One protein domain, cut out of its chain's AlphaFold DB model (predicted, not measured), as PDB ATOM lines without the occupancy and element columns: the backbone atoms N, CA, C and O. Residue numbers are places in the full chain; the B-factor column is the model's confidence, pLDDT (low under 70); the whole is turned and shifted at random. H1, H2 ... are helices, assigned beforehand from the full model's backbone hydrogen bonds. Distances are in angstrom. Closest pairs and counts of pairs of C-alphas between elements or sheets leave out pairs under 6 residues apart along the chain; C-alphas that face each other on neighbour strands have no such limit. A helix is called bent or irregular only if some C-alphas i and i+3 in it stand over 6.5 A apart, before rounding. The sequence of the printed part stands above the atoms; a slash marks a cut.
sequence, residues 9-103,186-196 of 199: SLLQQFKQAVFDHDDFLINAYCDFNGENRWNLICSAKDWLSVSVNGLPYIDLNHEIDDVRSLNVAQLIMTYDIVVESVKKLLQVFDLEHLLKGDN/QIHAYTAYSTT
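This is residues 9 to 103 and 186 to 196 of the 199 residues of an uncharacterized protein of Bacillus sp. NSP2.1 (UniProt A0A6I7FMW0). A long helical hairpin, H3 and H4 folded back on each other, makes the core and the long axis, with a shorter helix packed on part of each arm: H1 on H3 and H5 on H4. H2 sits at a steep angle where H3 begins, and after H4 the unnamed residues 93 to 103 lead to a cut. The printed part has 106 residues with five named helices, H1 to H5 in order along the chain, and no named strand; the class is all helix. It is only just loose, close to compact, with a radius of gyration of the C-alphas of 16.0 A, and elongated, with spans of 51 by 30 by 25 A.

Find C-alpha 9 at (-49.154, -20.727, 28.854); from there H1 runs through residues 9 to 20, 16.2 A long. After His 21, H2 holds residues 22 to 29 and is 10.1 A long. Look next at C-alpha 37 at (-33.256, -37.743, 35.657), where H3 begins; it holds residues 37 to 57 and is 31.1 A long. H3 is irregular, but only just: C-alphas 53 and 56 are 6.8 A apart. H4, residues 65 to 92, is the longest helix at 40.6 A. H5, residues 186 to 194, is 12.2 A long and ends at C-alpha 194 at (-53.570, -34.618, 34.096).

Begin at H3, the hub, which touches H1, H2 and H4. H3 and H4 form a helical hairpin at a shallow tilt of 30 degrees, opposite ways; their closest C-alphas, of Ala 44 and Ser 85, are 4.8 A apart. Residues 11 to 15 of H1 touch residues 45 to 52 of H3 at a shallow tilt of 30 degrees, opposite ways, closest at the C-alphas of Lys 15 and Lys 45, 6.9 A. H2 touches H3 at residues 37 to 38 alone, at a steep tilt of 58 degrees, with the C-alphas of Tyr 29 and Trp 38 closest at 4.9 A. H5 touches residues 76 to 86 of H4 at a shallow tilt of 20 degrees, the same way, closest at the C-alphas of Tyr 79 and Thr 191, 6.1 A. H3 and H5 are apart, and so are H1 and H4. In H1, H2, H4 and H5 every O i to N i+4 pair is within hydrogen-bond range; in H3, 15 of 17 are.

The two C-alphas farthest apart, of Asn 33 and Glu 63, are 52.1 A apart. Residues 104 to 185 are not printed, and across this cut C-alphas 103 and 186 are 11.6 A apart. Of the links that are printed whole, H1 to H2 is tight, H2 to H3 and H3 to H4 are short, and none is long. The mean pLDDT of the printed part is 94.2, and no printed residue is under 70.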
ATOM      1  N   SER A   9     -49.768 -21.550  27.818       94.12
ATOM      2  CA  SER A   9     -49.154 -20.727  28.854       94.12
ATOM      3  C   SER A   9     -48.497 -21.583  29.938       94.12
ATOM      4  O   SER A   9     -47.420 -21.230  30.423       94.12
ATOM      5  N   LEU A  10     -49.072 -22.749  30.259       92.00
ATOM      6  CA  LEU A  10     -48.487 -23.717  31.192       92.00
ATOM      7  C   LEU A  10     -47.189 -24.312  30.640       92.00
ATOM      8  O   LEU A  10     -46.206 -24.452  31.371       92.00
ATOM      9  N   LEU A  11     -47.149 -24.615  29.339       94.75
ATOM     10  CA  LEU A  11     -45.926 -25.073  28.682       94.75
ATOM     11  C   LEU A  11     -44.840 -23.992  28.734       94.75
ATOM     12  O   LEU A  11     -43.686 -24.311  29.022       94.75
ATOM     13  N   GLN A  12     -45.182 -22.731  28.452       95.94
ATOM     14  CA  GLN A  12     -44.197 -21.648  28.495       95.94
ATOM     15  C   GLN A  12     -43.670 -21.426  29.914       95.94
ATOM     16  O   GLN A  12     -42.460 -21.308  30.085       95.94
ATOM     17  N   GLN A  13     -44.542 -21.451  30.924       95.25
ATOM     18  CA  GLN A  13     -44.143 -21.355  32.332       95.25
ATOM     19  C   GLN A  13     -43.190 -22.487  32.725       95.25
ATOM     20  O   GLN A  13     -42.126 -22.223  33.279       95.25
ATOM     21  N   PHE A  14     -43.510 -23.733  32.366       94.12
ATOM     22  CA  PHE A  14     -42.627 -24.871  32.622       94.12
ATOM     23  C   PHE A  14     -41.270 -24.721  31.918       94.12
ATOM     24  O   PHE A  14     -40.223 -24.912  32.534       94.12
ATOM     25  N   LYS A  15     -41.262 -24.344  30.632       95.81
ATOM     26  CA  LYS A  15     -40.020 -24.136  29.870       95.81
ATOM     27  C   LYS A  15     -39.163 -23.025  30.471       95.81
ATOM     28  O   LYS A  15     -37.946 -23.185  30.520       95.81
ATOM     29  N   GLN A  16     -39.794 -21.941  30.917       97.38
ATOM     30  CA  GLN A  16     -39.116 -20.827  31.564       97.38
ATOM     31  C   GLN A  16     -38.531 -21.253  32.915       97.38
ATOM     32  O   GLN A  16     -37.352 -21.031  33.143       97.38
ATOM     33  N   ALA A  17     -39.293 -21.962  33.751       95.62
ATOM     34  CA  ALA A  17     -38.809 -22.465  35.037       95.62
ATOM     35  C   ALA A  17     -37.623 -23.435  34.887       95.62
ATOM     36  O   ALA A  17     -36.680 -23.387  35.671       95.62
ATOM     37  N   VAL A  18     -37.637 -24.299  33.864       95.69
ATOM     38  CA  VAL A  18     -36.489 -25.170  33.562       95.69
ATOM     39  C   VAL A  18     -35.277 -24.358  33.113       95.69
ATOM     40  O   VAL A  18     -34.166 -24.705  33.486       95.69
ATOM     41  N   PHE A  19     -35.477 -23.307  32.315       96.44
ATOM     42  CA  PHE A  19     -34.397 -22.441  31.842       96.44
ATOM     43  C   PHE A  19     -33.790 -21.597  32.971       96.44
ATOM     44  O   PHE A  19     -32.576 -21.559  33.110       96.44
ATOM     45  N   ASP A  20     -34.618 -20.981  33.816       97.81
ATOM     46  CA  ASP A  20     -34.174 -20.119  34.921       97.81
ATOM     47  C   ASP A  20     -33.428 -20.887  36.028       97.81
ATOM     48  O   ASP A  20     -32.782 -20.287  36.892       97.81
ATOM     49  N   HIS A  21     -33.539 -22.218  36.033       95.94
ATOM     50  CA  HIS A  21     -32.992 -23.098  37.063       95.94
ATOM     51  C   HIS A  21     -32.187 -24.272  36.491       95.94
ATOM     52  O   HIS A  21     -31.983 -25.265  37.196       95.94
ATOM     53  N   ASP A  22     -31.731 -24.195  35.241       94.94
ATOM     54  CA  ASP A  22     -31.051 -25.306  34.570       94.94
ATOM     55  C   ASP A  22     -29.779 -25.748  35.303       94.94
ATOM     56  O   ASP A  22     -29.604 -26.943  35.528       94.94
ATOM     57  N   ASP A  23     -28.962 -24.814  35.791       96.25
ATOM     58  CA  ASP A  23     -27.774 -25.101  36.601       96.25
ATOM     59  C   ASP A  23     -28.113 -25.967  37.823       96.25
ATOM     60  O   ASP A  23     -27.438 -26.960  38.114       96.25
ATOM     61  N   PHE A  24     -29.178 -25.619  38.553       96.12
ATOM     62  CA  PHE A  24     -29.624 -26.400  39.707       96.12
ATOM     63  C   PHE A  24     -30.162 -27.765  39.273       96.12
ATOM     64  O   PHE A  24     -29.772 -28.784  39.842       96.12
ATOM     65  N   LEU A  25     -31.033 -27.799  38.263       96.25
ATOM     66  CA  LEU A  25     -31.670 -29.026  37.793       96.25
ATOM     67  C   LEU A  25     -30.645 -30.022  37.239       96.25
ATOM     68  O   LEU A  25     -30.726 -31.211  37.542       96.25
ATOM     69  N   ILE A  26     -29.654 -29.556  36.482       96.56
ATOM     70  CA  ILE A  26     -28.552 -30.381  35.986       96.56
ATOM     71  C   ILE A  26     -27.780 -30.957  37.167       96.56
ATOM     72  O   ILE A  26     -27.614 -32.169  37.245       96.56
ATOM     73  N   ASN A  27     -27.342 -30.122  38.110       96.56
ATOM     74  CA  ASN A  27     -26.534 -30.590  39.237       96.56
ATOM     75  C   ASN A  27     -27.301 -31.541  40.169       96.56
ATOM     76  O   ASN A  27     -26.715 -32.484  40.692       96.56
ATOM     77  N   ALA A  28     -28.601 -31.321  40.366       95.50
ATOM     78  CA  ALA A  28     -29.436 -32.147  41.234       95.50
ATOM     79  C   ALA A  28     -29.877 -33.466  40.576       95.50
ATOM     80  O   ALA A  28     -30.072 -34.459  41.277       95.50
ATOM     81  N   TYR A  29     -30.057 -33.488  39.248       96.44
ATOM     82  CA  TYR A  29     -30.705 -34.601  38.545       96.44
ATOM     83  C   TYR A  29     -29.848 -35.284  37.467       96.44
ATOM     84  O   TYR A  29     -30.321 -36.249  36.863       96.44
ATOM     85  N   CYS A  30     -28.610 -34.850  37.204       95.62
ATOM     86  CA  CYS A  30     -27.725 -35.544  36.254       95.62
ATOM     87  C   CYS A  30     -27.294 -36.938  36.741       95.62
ATOM     88  O   CYS A  30     -27.106 -37.830  35.912       95.62
ATOM     89  N   ASP A  31     -27.209 -37.129  38.060       94.94
ATOM     90  CA  ASP A  31     -27.009 -38.412  38.738       94.94
ATOM     91  C   ASP A  31     -27.813 -38.436  40.050       94.94
ATOM     92  O   ASP A  31     -27.323 -38.104  41.130       94.94
ATOM     93  N   PHE A  32     -29.094 -38.793  39.945       92.19
ATOM     94  CA  PHE A  32     -29.975 -38.968  41.093       92.19
ATOM     95  C   PHE A  32     -30.095 -40.460  41.404       92.19
ATOM     96  O   PHE A  32     -30.826 -41.188  40.731       92.19
ATOM     97  N   ASN A  33     -29.388 -40.920  42.439       92.44
ATOM     98  CA  ASN A  33     -29.337 -42.329  42.843       92.44
ATOM     99  C   ASN A  33     -28.899 -43.288  41.710       92.44
ATOM    100  O   ASN A  33     -29.433 -44.392  41.603       92.44
ATOM    101  N   GLY A  34     -27.938 -42.888  40.867       92.88
ATOM    102  CA  GLY A  34     -27.448 -43.697  39.744       92.88
ATOM    103  C   GLY A  34     -28.276 -43.570  38.463       92.88
ATOM    104  O   GLY A  34     -27.997 -44.265  37.485       92.88
ATOM    105  N   GLU A  35     -29.291 -42.702  38.446       92.56
ATOM    106  CA  GLU A  35     -30.143 -42.443  37.287       92.56
ATOM    107  C   GLU A  35     -30.026 -40.989  36.818       92.56
ATOM    108  O   GLU A  35     -30.152 -40.046  37.600       92.56
ATOM    109  N   ASN A  36     -29.874 -40.789  35.507       95.31
ATOM    110  CA  ASN A  36     -29.894 -39.456  34.913       95.31
ATOM    111  C   ASN A  36     -31.343 -38.991  34.687       95.31
ATOM    112  O   ASN A  36     -31.946 -39.230  33.637       95.31
ATOM    113  N   ARG A  37     -31.907 -38.325  35.697       96.06
ATOM    114  CA  ARG A  37     -33.256 -37.743  35.657       96.06
ATOM    115  C   ARG A  37     -33.306 -36.417  34.895       96.06
ATOM    116  O   ARG A  37     -34.367 -36.067  34.385       96.06
ATOM    117  N   TRP A  38     -32.180 -35.723  34.733       97.00
ATOM    118  CA  TRP A  38     -32.088 -34.526  33.892       97.00
ATOM    119  C   TRP A  38     -32.487 -34.817  32.438       97.00
ATOM    120  O   TRP A  38     -33.303 -34.103  31.857       97.00
ATOM    121  N   ASN A  39     -32.010 -35.926  31.868       96.44
ATOM    122  CA  ASN A  39     -32.385 -36.343  30.515       96.44
ATOM    123  C   ASN A  39     -33.893 -36.610  30.380       96.44
ATOM    124  O   ASN A  39     -34.477 -36.336  29.330       96.44
ATOM    125  N   LEU A  40     -34.536 -37.114  31.439       96.00
ATOM    126  CA  LEU A  40     -35.986 -37.300  31.478       96.00
ATOM    127  C   LEU A  40     -36.713 -35.949  31.456       96.00
ATOM    128  O   LEU A  40     -37.656 -35.798  30.681       96.00
ATOM    129  N   ILE A  41     -36.254 -34.963  32.239       97.00
ATOM    130  CA  ILE A  41     -36.810 -33.598  32.235       97.00
ATOM    131  C   ILE A  41     -36.710 -32.992  30.829       97.00
ATOM    132  O   ILE A  41     -37.708 -32.499  30.300       97.00
ATOM    133  N   CYS A  42     -35.535 -33.080  30.195       96.75
ATOM    134  CA  CYS A  42     -35.321 -32.604  28.827       96.75
ATOM    135  C   CYS A  42     -36.260 -33.287  27.828       96.75
ATOM    136  O   CYS A  42     -36.947 -32.610  27.067       96.75
ATOM    137  N   SER A  43     -36.350 -34.620  27.873       97.69
ATOM    138  CA  SER A  43     -37.210 -35.378  26.964       97.69
ATOM    139  C   SER A  43     -38.690 -35.024  27.137       97.69
ATOM    140  O   SER A  43     -39.384 -34.806  26.145       97.69
ATOM    141  N   ALA A  44     -39.169 -34.907  28.379       97.38
ATOM    142  CA  ALA A  44     -40.543 -34.501  28.657       97.38
ATOM    143  C   ALA A  44     -40.820 -33.073  28.157       97.38
ATOM    144  O   ALA A  44     -41.853 -32.836  27.538       97.38
ATOM    145  N   LYS A  45     -39.886 -32.132  28.353       96.94
ATOM    146  CA  LYS A  45     -39.992 -30.760  27.829       96.94
ATOM    147  C   LYS A  45     -40.136 -30.729  26.308       96.94
ATOM    148  O   LYS A  45     -41.007 -30.023  25.795       96.94
ATOM    149  N   ASP A  46     -39.317 -31.495  25.596       98.00
ATOM    150  CA  ASP A  46     -39.338 -31.530  24.132       98.00
ATOM    151  C   ASP A  46     -40.654 -32.123  23.613       98.00
ATOM    152  O   ASP A  46     -41.312 -31.530  22.755       98.00
ATOM    153  N   TRP A  47     -41.098 -33.242  24.190       98.19
ATOM    154  CA  TRP A  47     -42.350 -33.890  23.800       98.19
ATOM    155  C   TRP A  47     -43.597 -33.085  24.167       98.19
ATOM    156  O   TRP A  47     -44.543 -33.051  23.376       98.19
ATOM    157  N   LEU A  48     -43.600 -32.380  25.302       97.62
ATOM    158  CA  LEU A  48     -44.655 -31.418  25.630       97.62
ATOM    159  C   LEU A  48     -44.678 -30.266  24.621       97.62
ATOM    160  O   LEU A  48     -45.753 -29.887  24.160       97.62
ATOM    161  N   SER A  49     -43.510 -29.757  24.213       97.44
ATOM    162  CA  SER A  49     -43.418 -28.704  23.198       97.44
ATOM    163  C   SER A  49     -43.973 -29.156  21.849       97.44
ATOM    164  O   SER A  49     -44.740 -28.419  21.236       97.44
ATOM    165  N   VAL A  50     -43.625 -30.357  21.387       98.00
ATOM    166  CA  VAL A  50     -44.179 -30.916  20.143       98.00
ATOM    167  C   VAL A  50     -45.689 -31.111  20.261       98.00
ATOM    168  O   VAL A  50     -46.430 -30.729  19.360       98.00
ATOM    169  N   SER A  51     -46.151 -31.673  21.376       97.81
ATOM    170  CA  SER A  51     -47.552 -32.062  21.538       97.81
ATOM    171  C   SER A  51     -48.474 -30.853  21.656       97.81
ATOM    172  O   SER A  51     -49.416 -30.727  20.879       97.81
ATOM    173  N   VAL A  52     -48.189 -29.926  22.573       97.06
ATOM    174  CA  VAL A  52     -49.039 -28.748  22.817       97.06
ATOM    175  C   VAL A  52     -49.095 -27.848  21.585       97.06
ATOM    176  O   VAL A  52     -50.181 -27.458  21.167       97.06
ATOM    177  N   ASN A  53     -47.948 -27.582  20.949       97.06
ATOM    178  CA  ASN A  53     -47.909 -26.738  19.754       97.06
ATOM    179  C   ASN A  53     -48.426 -27.460  18.500       97.06
ATOM    180  O   ASN A  53     -48.840 -26.799  17.554       97.06
ATOM    181  N   GLY A  54     -48.393 -28.796  18.467       97.19
ATOM    182  CA  GLY A  54     -48.881 -29.600  17.345       97.19
ATOM    183  C   GLY A  54     -50.397 -29.809  17.347       97.19
ATOM    184  O   GLY A  54     -51.001 -29.869  16.278       97.19
ATOM    185  N   LEU A  55     -51.027 -29.868  18.527       97.06
ATOM    186  CA  LEU A  55     -52.468 -30.115  18.690       97.06
ATOM    187  C   LEU A  55     -53.387 -29.231  17.823       97.06
ATOM    188  O   LEU A  55     -54.323 -29.791  17.243       97.06
ATOM    189  N   PRO A  56     -53.167 -27.905  17.685       97.06
ATOM    190  CA  PRO A  56     -54.032 -27.041  16.873       97.06
ATOM    191  C   PRO A  56     -54.123 -27.448  15.394       97.06
ATOM    192  O   PRO A  56     -55.119 -27.144  14.730       97.06
ATOM    193  N   TYR A  57     -53.095 -28.138  14.888       96.81
ATOM    194  CA  TYR A  57     -52.933 -28.495  13.477       96.81
ATOM    195  C   TYR A  57     -53.520 -29.864  13.108       96.81
ATOM    196  O   TYR A  57     -53.494 -30.234  11.937       96.81
ATOM    197  N   ILE A  58     -54.059 -30.615  14.070       97.12
ATOM    198  CA  ILE A  58     -54.751 -31.880  13.793       97.12
ATOM    199  C   ILE A  58     -56.119 -31.574  13.166       97.12
ATOM    200  O   ILE A  58     -56.946 -30.890  13.769       97.12
ATOM    201  N   ASP A  59     -56.383 -32.074  11.957       95.94
ATOM    202  CA  ASP A  59     -57.634 -31.786  11.245       95.94
ATOM    203  C   ASP A  59     -58.715 -32.849  11.480       95.94
ATOM    204  O   ASP A  59     -58.874 -33.808  10.725       95.94
ATOM    205  N   LEU A  60     -59.499 -32.670  12.539       94.19
ATOM    206  CA  LEU A  60     -60.582 -33.596  12.886       94.19
ATOM    207  C   LEU A  60     -61.789 -33.534  11.935       94.19
ATOM    208  O   LEU A  60     -62.669 -34.373  12.060       94.19
ATOM    209  N   ASN A  61     -61.836 -32.583  10.994       93.38
ATOM    210  CA  ASN A  61     -62.959 -32.400  10.065       93.38
ATOM    211  C   ASN A  61     -62.550 -32.632   8.604       93.38
ATOM    212  O   ASN A  61     -63.187 -32.109   7.690       93.38
ATOM    213  N   HIS A  62     -61.478 -33.393   8.381       94.94
ATOM    214  CA  HIS A  62     -60.996 -33.684   7.039       94.94
ATOM    215  C   HIS A  62     -62.058 -34.436   6.215       94.94
ATOM    216  O   HIS A  62     -62.704 -35.366   6.709       94.94
ATOM    217  N   GLU A  63     -62.206 -34.064   4.941       93.94
ATOM    218  CA  GLU A  63     -63.252 -34.585   4.040       93.94
ATOM    219  C   GLU A  63     -63.102 -36.087   3.738       93.94
ATOM    220  O   GLU A  63     -64.081 -36.778   3.477       93.94
ATOM    221  N   ILE A  64     -61.867 -36.595   3.773       94.12
ATOM    222  CA  ILE A  64     -61.543 -38.016   3.571       94.12
ATOM    223  C   ILE A  64     -61.561 -38.762   4.908       94.12
ATOM    224  O   ILE A  64     -60.748 -38.463   5.786       94.12
ATOM    225  N   ASP A  65     -62.419 -39.778   5.016       92.88
ATOM    226  CA  ASP A  65     -62.621 -40.593   6.224       92.88
ATOM    227  C   ASP A  65     -61.336 -41.243   6.745       92.88
ATOM    228  O   ASP A  65     -61.047 -41.158   7.938       92.88
ATOM    229  N   ASP A  66     -60.518 -41.820   5.861       94.31
ATOM    230  CA  ASP A  66     -59.249 -42.449   6.249       94.31
ATOM    231  C   ASP A  66     -58.295 -41.439   6.901       94.31
ATOM    232  O   ASP A  66     -57.664 -41.722   7.921       94.31
ATOM    233  N   VAL A  67     -58.225 -40.225   6.346       95.69
ATOM    234  CA  VAL A  67     -57.405 -39.138   6.897       95.69
ATOM    235  C   VAL A  67     -57.971 -38.684   8.238       95.69
ATOM    236  O   VAL A  67     -57.213 -38.500   9.187       95.69
ATOM    237  N   ARG A  68     -59.297 -38.569   8.360       94.31
ATOM    238  CA  ARG A  68     -59.959 -38.206   9.619       94.31
ATOM    239  C   ARG A  68     -59.702 -39.258  10.706       94.31
ATOM    240  O   ARG A  68     -59.318 -38.900  11.817       94.31
ATOM    241  N   SER A  69     -59.778 -40.550  10.371       94.06
ATOM    242  CA  SER A  69     -59.416 -41.656  11.272       94.06
ATOM    243  C   SER A  69     -57.944 -41.592  11.703       94.06
ATOM    244  O   SER A  69     -57.637 -41.810  12.875       94.06
ATOM    245  N   LEU A  70     -57.018 -41.269  10.791       95.94
ATOM    246  CA  LEU A  70     -55.604 -41.067  11.140       95.94
ATOM    247  C   LEU A  70     -55.401 -39.843  12.044       95.94
ATOM    248  O   LEU A  70     -54.621 -39.913  12.993       95.94
ATOM    249  N   ASN A  71     -56.137 -38.755  11.813       96.69
ATOM    250  CA  ASN A  71     -56.094 -37.557  12.653       96.69
ATOM    251  C   ASN A  71     -56.630 -37.830  14.067       96.69
ATOM    252  O   ASN A  71     -56.076 -37.323  15.043       96.69
ATOM    253  N   VAL A  72     -57.643 -38.688  14.212       96.19
ATOM    254  CA  VAL A  72     -58.114 -39.163  15.525       96.19
ATOM    255  C   VAL A  72     -57.050 -39.995  16.238       96.19
ATOM    256  O   VAL A  72     -56.781 -39.763  17.418       96.19
ATOM    257  N   ALA A  73     -56.396 -40.920  15.533       96.88
ATOM    258  CA  ALA A  73     -55.284 -41.675  16.104       96.88
ATOM    259  C   ALA A  73     -54.139 -40.741  16.541       96.88
ATOM    260  O   ALA A  73     -53.602 -40.899  17.640       96.88
ATOM    261  N   GLN A  74     -53.813 -39.731  15.728       97.50
ATOM    262  CA  GLN A  74     -52.822 -38.712  16.062       97.50
ATOM    263  C   GLN A  74     -53.214 -37.943  17.329       97.50
ATOM    264  O   GLN A  74     -52.386 -37.838  18.228       97.50
ATOM    265  N   LEU A  75     -54.464 -37.482  17.452       97.81
ATOM    266  CA  LEU A  75     -54.960 -36.781  18.643       97.81
ATOM    267  C   LEU A  75     -54.753 -37.608  19.919       97.81
ATOM    268  O   LEU A  75     -54.182 -37.119  20.894       97.81
ATOM    269  N   ILE A  76     -55.186 -38.871  19.901       97.88
ATOM    270  CA  ILE A  76     -55.102 -39.775  21.057       97.88
ATOM    271  C   ILE A  76     -53.643 -40.019  21.446       97.88
ATOM    272  O   ILE A  76     -53.303 -39.963  22.627       97.88
ATOM    273  N   MET A  77     -52.769 -40.257  20.464       97.88
ATOM    274  CA  MET A  77     -51.343 -40.461  20.718       97.88
ATOM    275  C   MET A  77     -50.660 -39.186  21.222       97.88
ATOM    276  O   MET A  77     -49.832 -39.260  22.124       97.88
ATOM    277  N   THR A  78     -51.024 -38.011  20.704       98.12
ATOM    278  CA  THR A  78     -50.519 -36.727  21.205       98.12
ATOM    279  C   THR A  78     -50.927 -36.500  22.663       98.12
ATOM    280  O   THR A  78     -50.101 -36.091  23.477       98.12
ATOM    281  N   TYR A  79     -52.163 -36.832  23.038       97.75
ATOM    282  CA  TYR A  79     -52.604 -36.798  24.435       97.75
ATOM    283  C   TYR A  79     -51.893 -37.813  25.329       97.75
ATOM    284  O   TYR A  79     -51.523 -37.466  26.450       97.75
ATOM    285  N   ASP A  80     -51.648 -39.031  24.845       97.12
ATOM    286  CA  ASP A  80     -50.869 -40.041  25.573       97.12
ATOM    287  C   ASP A  80     -49.443 -39.549  25.861       97.12
ATOM    288  O   ASP A  80     -48.977 -39.640  26.995       97.12
ATOM    289  N   ILE A  81     -48.791 -38.923  24.874       97.69
ATOM    290  CA  ILE A  81     -47.464 -38.311  25.036       97.69
ATOM    291  C   ILE A  81     -47.483 -37.226  26.120       97.69
ATOM    292  O   ILE A  81     -46.589 -37.207  26.968       97.69
ATOM    293  N   VAL A  82     -48.489 -36.342  26.129       97.06
ATOM    294  CA  VAL A  82     -48.628 -35.306  27.169       97.06
ATOM    295  C   VAL A  82     -48.774 -35.943  28.549       97.06
ATOM    296  O   VAL A  82     -48.038 -35.593  29.471       97.06
ATOM    297  N   VAL A  83     -49.694 -36.898  28.690       95.50
ATOM    298  CA  VAL A  83     -49.994 -37.548  29.972       95.50
ATOM    299  C   VAL A  83     -48.780 -38.299  30.514       95.50
ATOM    300  O   VAL A  83     -48.444 -38.145  31.688       95.50
ATOM    301  N   GLU A  84     -48.089 -39.076  29.682       95.31
ATOM    302  CA  GLU A  84     -46.878 -39.792  30.094       95.31
ATOM    303  C   GLU A  84     -45.735 -38.826  30.432       95.31
ATOM    304  O   GLU A  84     -45.058 -39.019  31.444       95.31
ATOM    305  N   SER A  85     -45.565 -37.743  29.665       96.44
ATOM    306  CA  SER A  85     -44.561 -36.710  29.959       96.44
ATOM    307  C   SER A  85     -44.807 -36.067  31.324       96.44
ATOM    308  O   SER A  85     -43.887 -35.982  32.138       96.44
ATOM    309  N   VAL A  86     -46.053 -35.688  31.630       94.56
ATOM    310  CA  VAL A  86     -46.403 -35.116  32.939       94.56
ATOM    311  C   VAL A  86     -46.232 -36.142  34.058       94.56
ATOM    312  O   VAL A  86     -45.615 -35.831  35.072       94.56
ATOM    313  N   LYS A  87     -46.688 -37.389  33.882       93.31
ATOM    314  CA  LYS A  87     -46.494 -38.455  34.884       93.31
ATOM    315  C   LYS A  87     -45.020 -38.679  35.204       93.31
ATOM    316  O   LYS A  87     -44.672 -38.889  36.364       93.31
ATOM    317  N   LYS A  88     -44.152 -38.629  34.192       93.50
ATOM    318  CA  LYS A  88     -42.705 -38.761  34.367       93.50
ATOM    319  C   LYS A  88     -42.097 -37.563  35.088       93.50
ATOM    320  O   LYS A  88     -41.283 -37.775  35.982       93.50
ATOM    321  N   LEU A  89     -42.527 -36.341  34.782       94.94
ATOM    322  CA  LEU A  89     -42.099 -35.147  35.518       94.94
ATOM    323  C   LEU A  89     -42.526 -35.203  36.990       94.94
ATOM    324  O   LEU A  89     -41.693 -35.006  37.868       94.94
ATOM    325  N   LEU A  90     -43.782 -35.567  37.269       92.69
ATOM    326  CA  LEU A  90     -44.270 -35.745  38.640       92.69
ATOM    327  C   LEU A  90     -43.427 -36.782  39.404       92.69
ATOM    328  O   LEU A  90     -43.056 -36.540  40.544       92.69
ATOM    329  N   GLN A  91     -43.044 -37.895  38.765       91.44
ATOM    330  CA  GLN A  91     -42.141 -38.890  39.366       91.44
ATOM    331  C   GLN A  91     -40.741 -38.336  39.659       91.44
ATOM    332  O   GLN A  91     -40.160 -38.673  40.690       91.44
ATOM    333  N   VAL A  92     -40.178 -37.514  38.768       92.88
ATOM    334  CA  VAL A  92     -38.856 -36.901  38.986       92.88
ATOM    335  C   VAL A  92     -38.872 -35.959  40.187       92.88
ATOM    336  O   VAL A  92     -37.922 -35.980  40.971       92.88
ATOM    337  N   PHE A  93     -39.950 -35.192  40.349       91.19
ATOM    338  CA  PHE A  93     -40.109 -34.204  41.418       91.19
ATOM    339  C   PHE A  93     -40.813 -34.738  42.679       91.19
ATOM    340  O   PHE A  93     -41.113 -33.954  43.572       91.19
ATOM    341  N   ASP A  94     -41.059 -36.051  42.764       89.88
ATOM    342  CA  ASP A  94     -41.761 -36.710  43.880       89.88
ATOM    343  C   ASP A  94     -43.143 -36.094  44.195       89.88
ATOM    344  O   ASP A  94     -43.552 -35.923  45.342       89.88
ATOM    345  N   LEU A  95     -43.872 -35.738  43.136       89.50
ATOM    346  CA  LEU A  95     -45.209 -35.159  43.195       89.50
ATOM    347  C   LEU A  95     -46.283 -36.221  42.922       89.50
ATOM    348  O   LEU A  95     -46.122 -37.128  42.101       89.50
ATOM    349  N   GLU A  96     -47.424 -36.097  43.599       84.81
ATOM    350  CA  GLU A  96     -48.529 -37.045  43.465       84.81
ATOM    351  C   GLU A  96     -49.311 -36.855  42.153       84.81
ATOM    352  O   GLU A  96     -49.663 -35.742  41.758       84.81
ATOM    353  N   HIS A  97     -49.646 -37.970  41.497       81.31
ATOM    354  CA  HIS A  97     -50.534 -37.977  40.337       81.31
ATOM    355  C   HIS A  97     -52.005 -37.983  40.771       81.31
ATOM    356  O   HIS A  97     -52.505 -38.994  41.264       81.31
ATOM    357  N   LEU A  98     -52.702 -36.869  40.537       73.00
ATOM    358  CA  LEU A  98     -54.074 -36.638  41.005       73.00
ATOM    359  C   LEU A  98     -55.105 -37.661  40.523       73.00
ATOM    360  O   LEU A  98     -55.982 -38.040  41.290       73.00
ATOM    361  N   LEU A  99     -54.999 -38.127  39.279       78.81
ATOM    362  CA  LEU A  99     -55.983 -39.048  38.696       78.81
ATOM    363  C   LEU A  99     -55.712 -40.513  39.054       78.81
ATOM    364  O   LEU A  99     -56.329 -41.432  38.508       78.81
ATOM    365  N   LYS A 100     -54.777 -40.778  39.974       84.00
ATOM    366  CA  LYS A 100     -54.421 -42.140  40.361       84.00
ATOM    367  C   LYS A 100     -55.608 -42.830  41.037       84.00
ATOM    368  O   LYS A 100     -55.850 -42.671  42.226       84.00
ATOM    369  N   GLY A 101     -56.289 -43.681  40.274       86.12
ATOM    370  CA  GLY A 101     -57.464 -44.416  40.744       86.12
ATOM    371  C   GLY A 101     -58.785 -43.656  40.602       86.12
ATOM    372  O   GLY A 101     -59.816 -44.232  40.937       86.12
ATOM    373  N   ASP A 102     -58.759 -42.425  40.083       91.12
ATOM    374  CA  ASP A 102     -59.953 -41.651  39.731       91.12
ATOM    375  C   ASP A 102     -60.685 -42.317  38.553       91.12
ATOM    376  O   ASP A 102     -60.052 -42.983  37.733       91.12
ATOM    377  N   ASN A 103     -62.007 -42.190  38.493       93.94
ATOM    378  CA  ASN A 103     -62.859 -42.689  37.410       93.94
ATOM    379  C   ASN A 103     -63.999 -41.718  37.032       93.94
ATOM    380  O   ASN A 103     -64.987 -42.125  36.408       93.94
ATOM    381  N   GLN A 186     -64.200 -35.741  26.511       95.88
ATOM    382  CA  GLN A 186     -63.793 -36.539  27.675       95.88
ATOM    383  C   GLN A 186     -62.294 -36.848  27.668       95.88
ATOM    384  O   GLN A 186     -61.645 -36.708  28.704       95.88
ATOM    385  N   ILE A 187     -61.723 -37.233  26.518       96.62
ATOM    386  CA  ILE A 187     -60.270 -37.457  26.427       96.62
ATOM    387  C   ILE A 187     -59.496 -36.147  26.611       96.62
ATOM    388  O   ILE A 187     -58.461 -36.146  27.268       96.62
ATOM    389  N   HIS A 188     -60.036 -35.027  26.121       96.94
ATOM    390  CA  HIS A 188     -59.472 -33.701  26.336       96.94
ATOM    391  C   HIS A 188     -59.490 -33.319  27.821       96.94
ATOM    392  O   HIS A 188     -58.456 -32.929  28.359       96.94
ATOM    393  N   ALA A 189     -60.630 -33.494  28.500       95.44
ATOM    394  CA  ALA A 189     -60.743 -33.250  29.935       95.44
ATOM    395  C   ALA A 189     -59.744 -34.104  30.727       95.44
ATOM    396  O   ALA A 189     -59.014 -33.568  31.554       95.44
ATOM    397  N   TYR A 190     -59.639 -35.404  30.434       95.56
ATOM    398  CA  TYR A 190     -58.654 -36.289  31.064       95.56
ATOM    399  C   TYR A 190     -57.216 -35.774  30.913       95.56
ATOM    400  O   TYR A 190     -56.466 -35.716  31.894       95.56
ATOM    401  N   THR A 191     -56.830 -35.339  29.712       95.00
ATOM    402  CA  THR A 191     -55.495 -34.783  29.473       95.00
ATOM    403  C   THR A 191     -55.290 -33.445  30.186       95.00
ATOM    404  O   THR A 191     -54.246 -33.257  30.807       95.00
ATOM    405  N   ALA A 192     -56.273 -32.543  30.168       93.00
ATOM    406  CA  ALA A 192     -56.194 -31.247  30.846       93.00
ATOM    407  C   ALA A 192     -56.148 -31.376  32.382       93.00
ATOM    408  O   ALA A 192     -55.384 -30.679  33.046       93.00
ATOM    409  N   TYR A 193     -56.905 -32.308  32.969       90.44
ATOM    410  CA  TYR A 193     -56.823 -32.607  34.404       90.44
ATOM    411  C   TYR A 193     -55.492 -33.258  34.787       90.44
ATOM    412  O   TYR A 193     -54.971 -33.032  35.880       90.44
ATOM    413  N   SER A 194     -54.896 -34.035  33.878       86.62
ATOM    414  CA  SER A 194     -53.570 -34.618  34.096       86.62
ATOM    415  C   SER A 194     -52.467 -33.559  34.197       86.62
ATOM    416  O   SER A 194     -51.426 -33.850  34.782       86.62
ATOM    417  N   THR A 195     -52.671 -32.346  33.664       82.56
ATOM    418  CA  THR A 195     -51.657 -31.276  33.610       82.56
ATOM    419  C   THR A 195     -51.807 -30.213  34.708       82.56
ATOM    420  O   THR A 195     -50.925 -29.372  34.859       82.56
ATOM    421  N   THR A 196     -52.869 -30.245  35.527       70.94
ATOM    422  CA  THR A 196     -53.257 -29.133  36.429       70.94
ATOM    423  C   THR A 196     -52.341 -28.914  37.652       70.94
ATOM    424  O   THR A 196     -52.552 -27.968  38.401       70.94
TER     425      THR A 196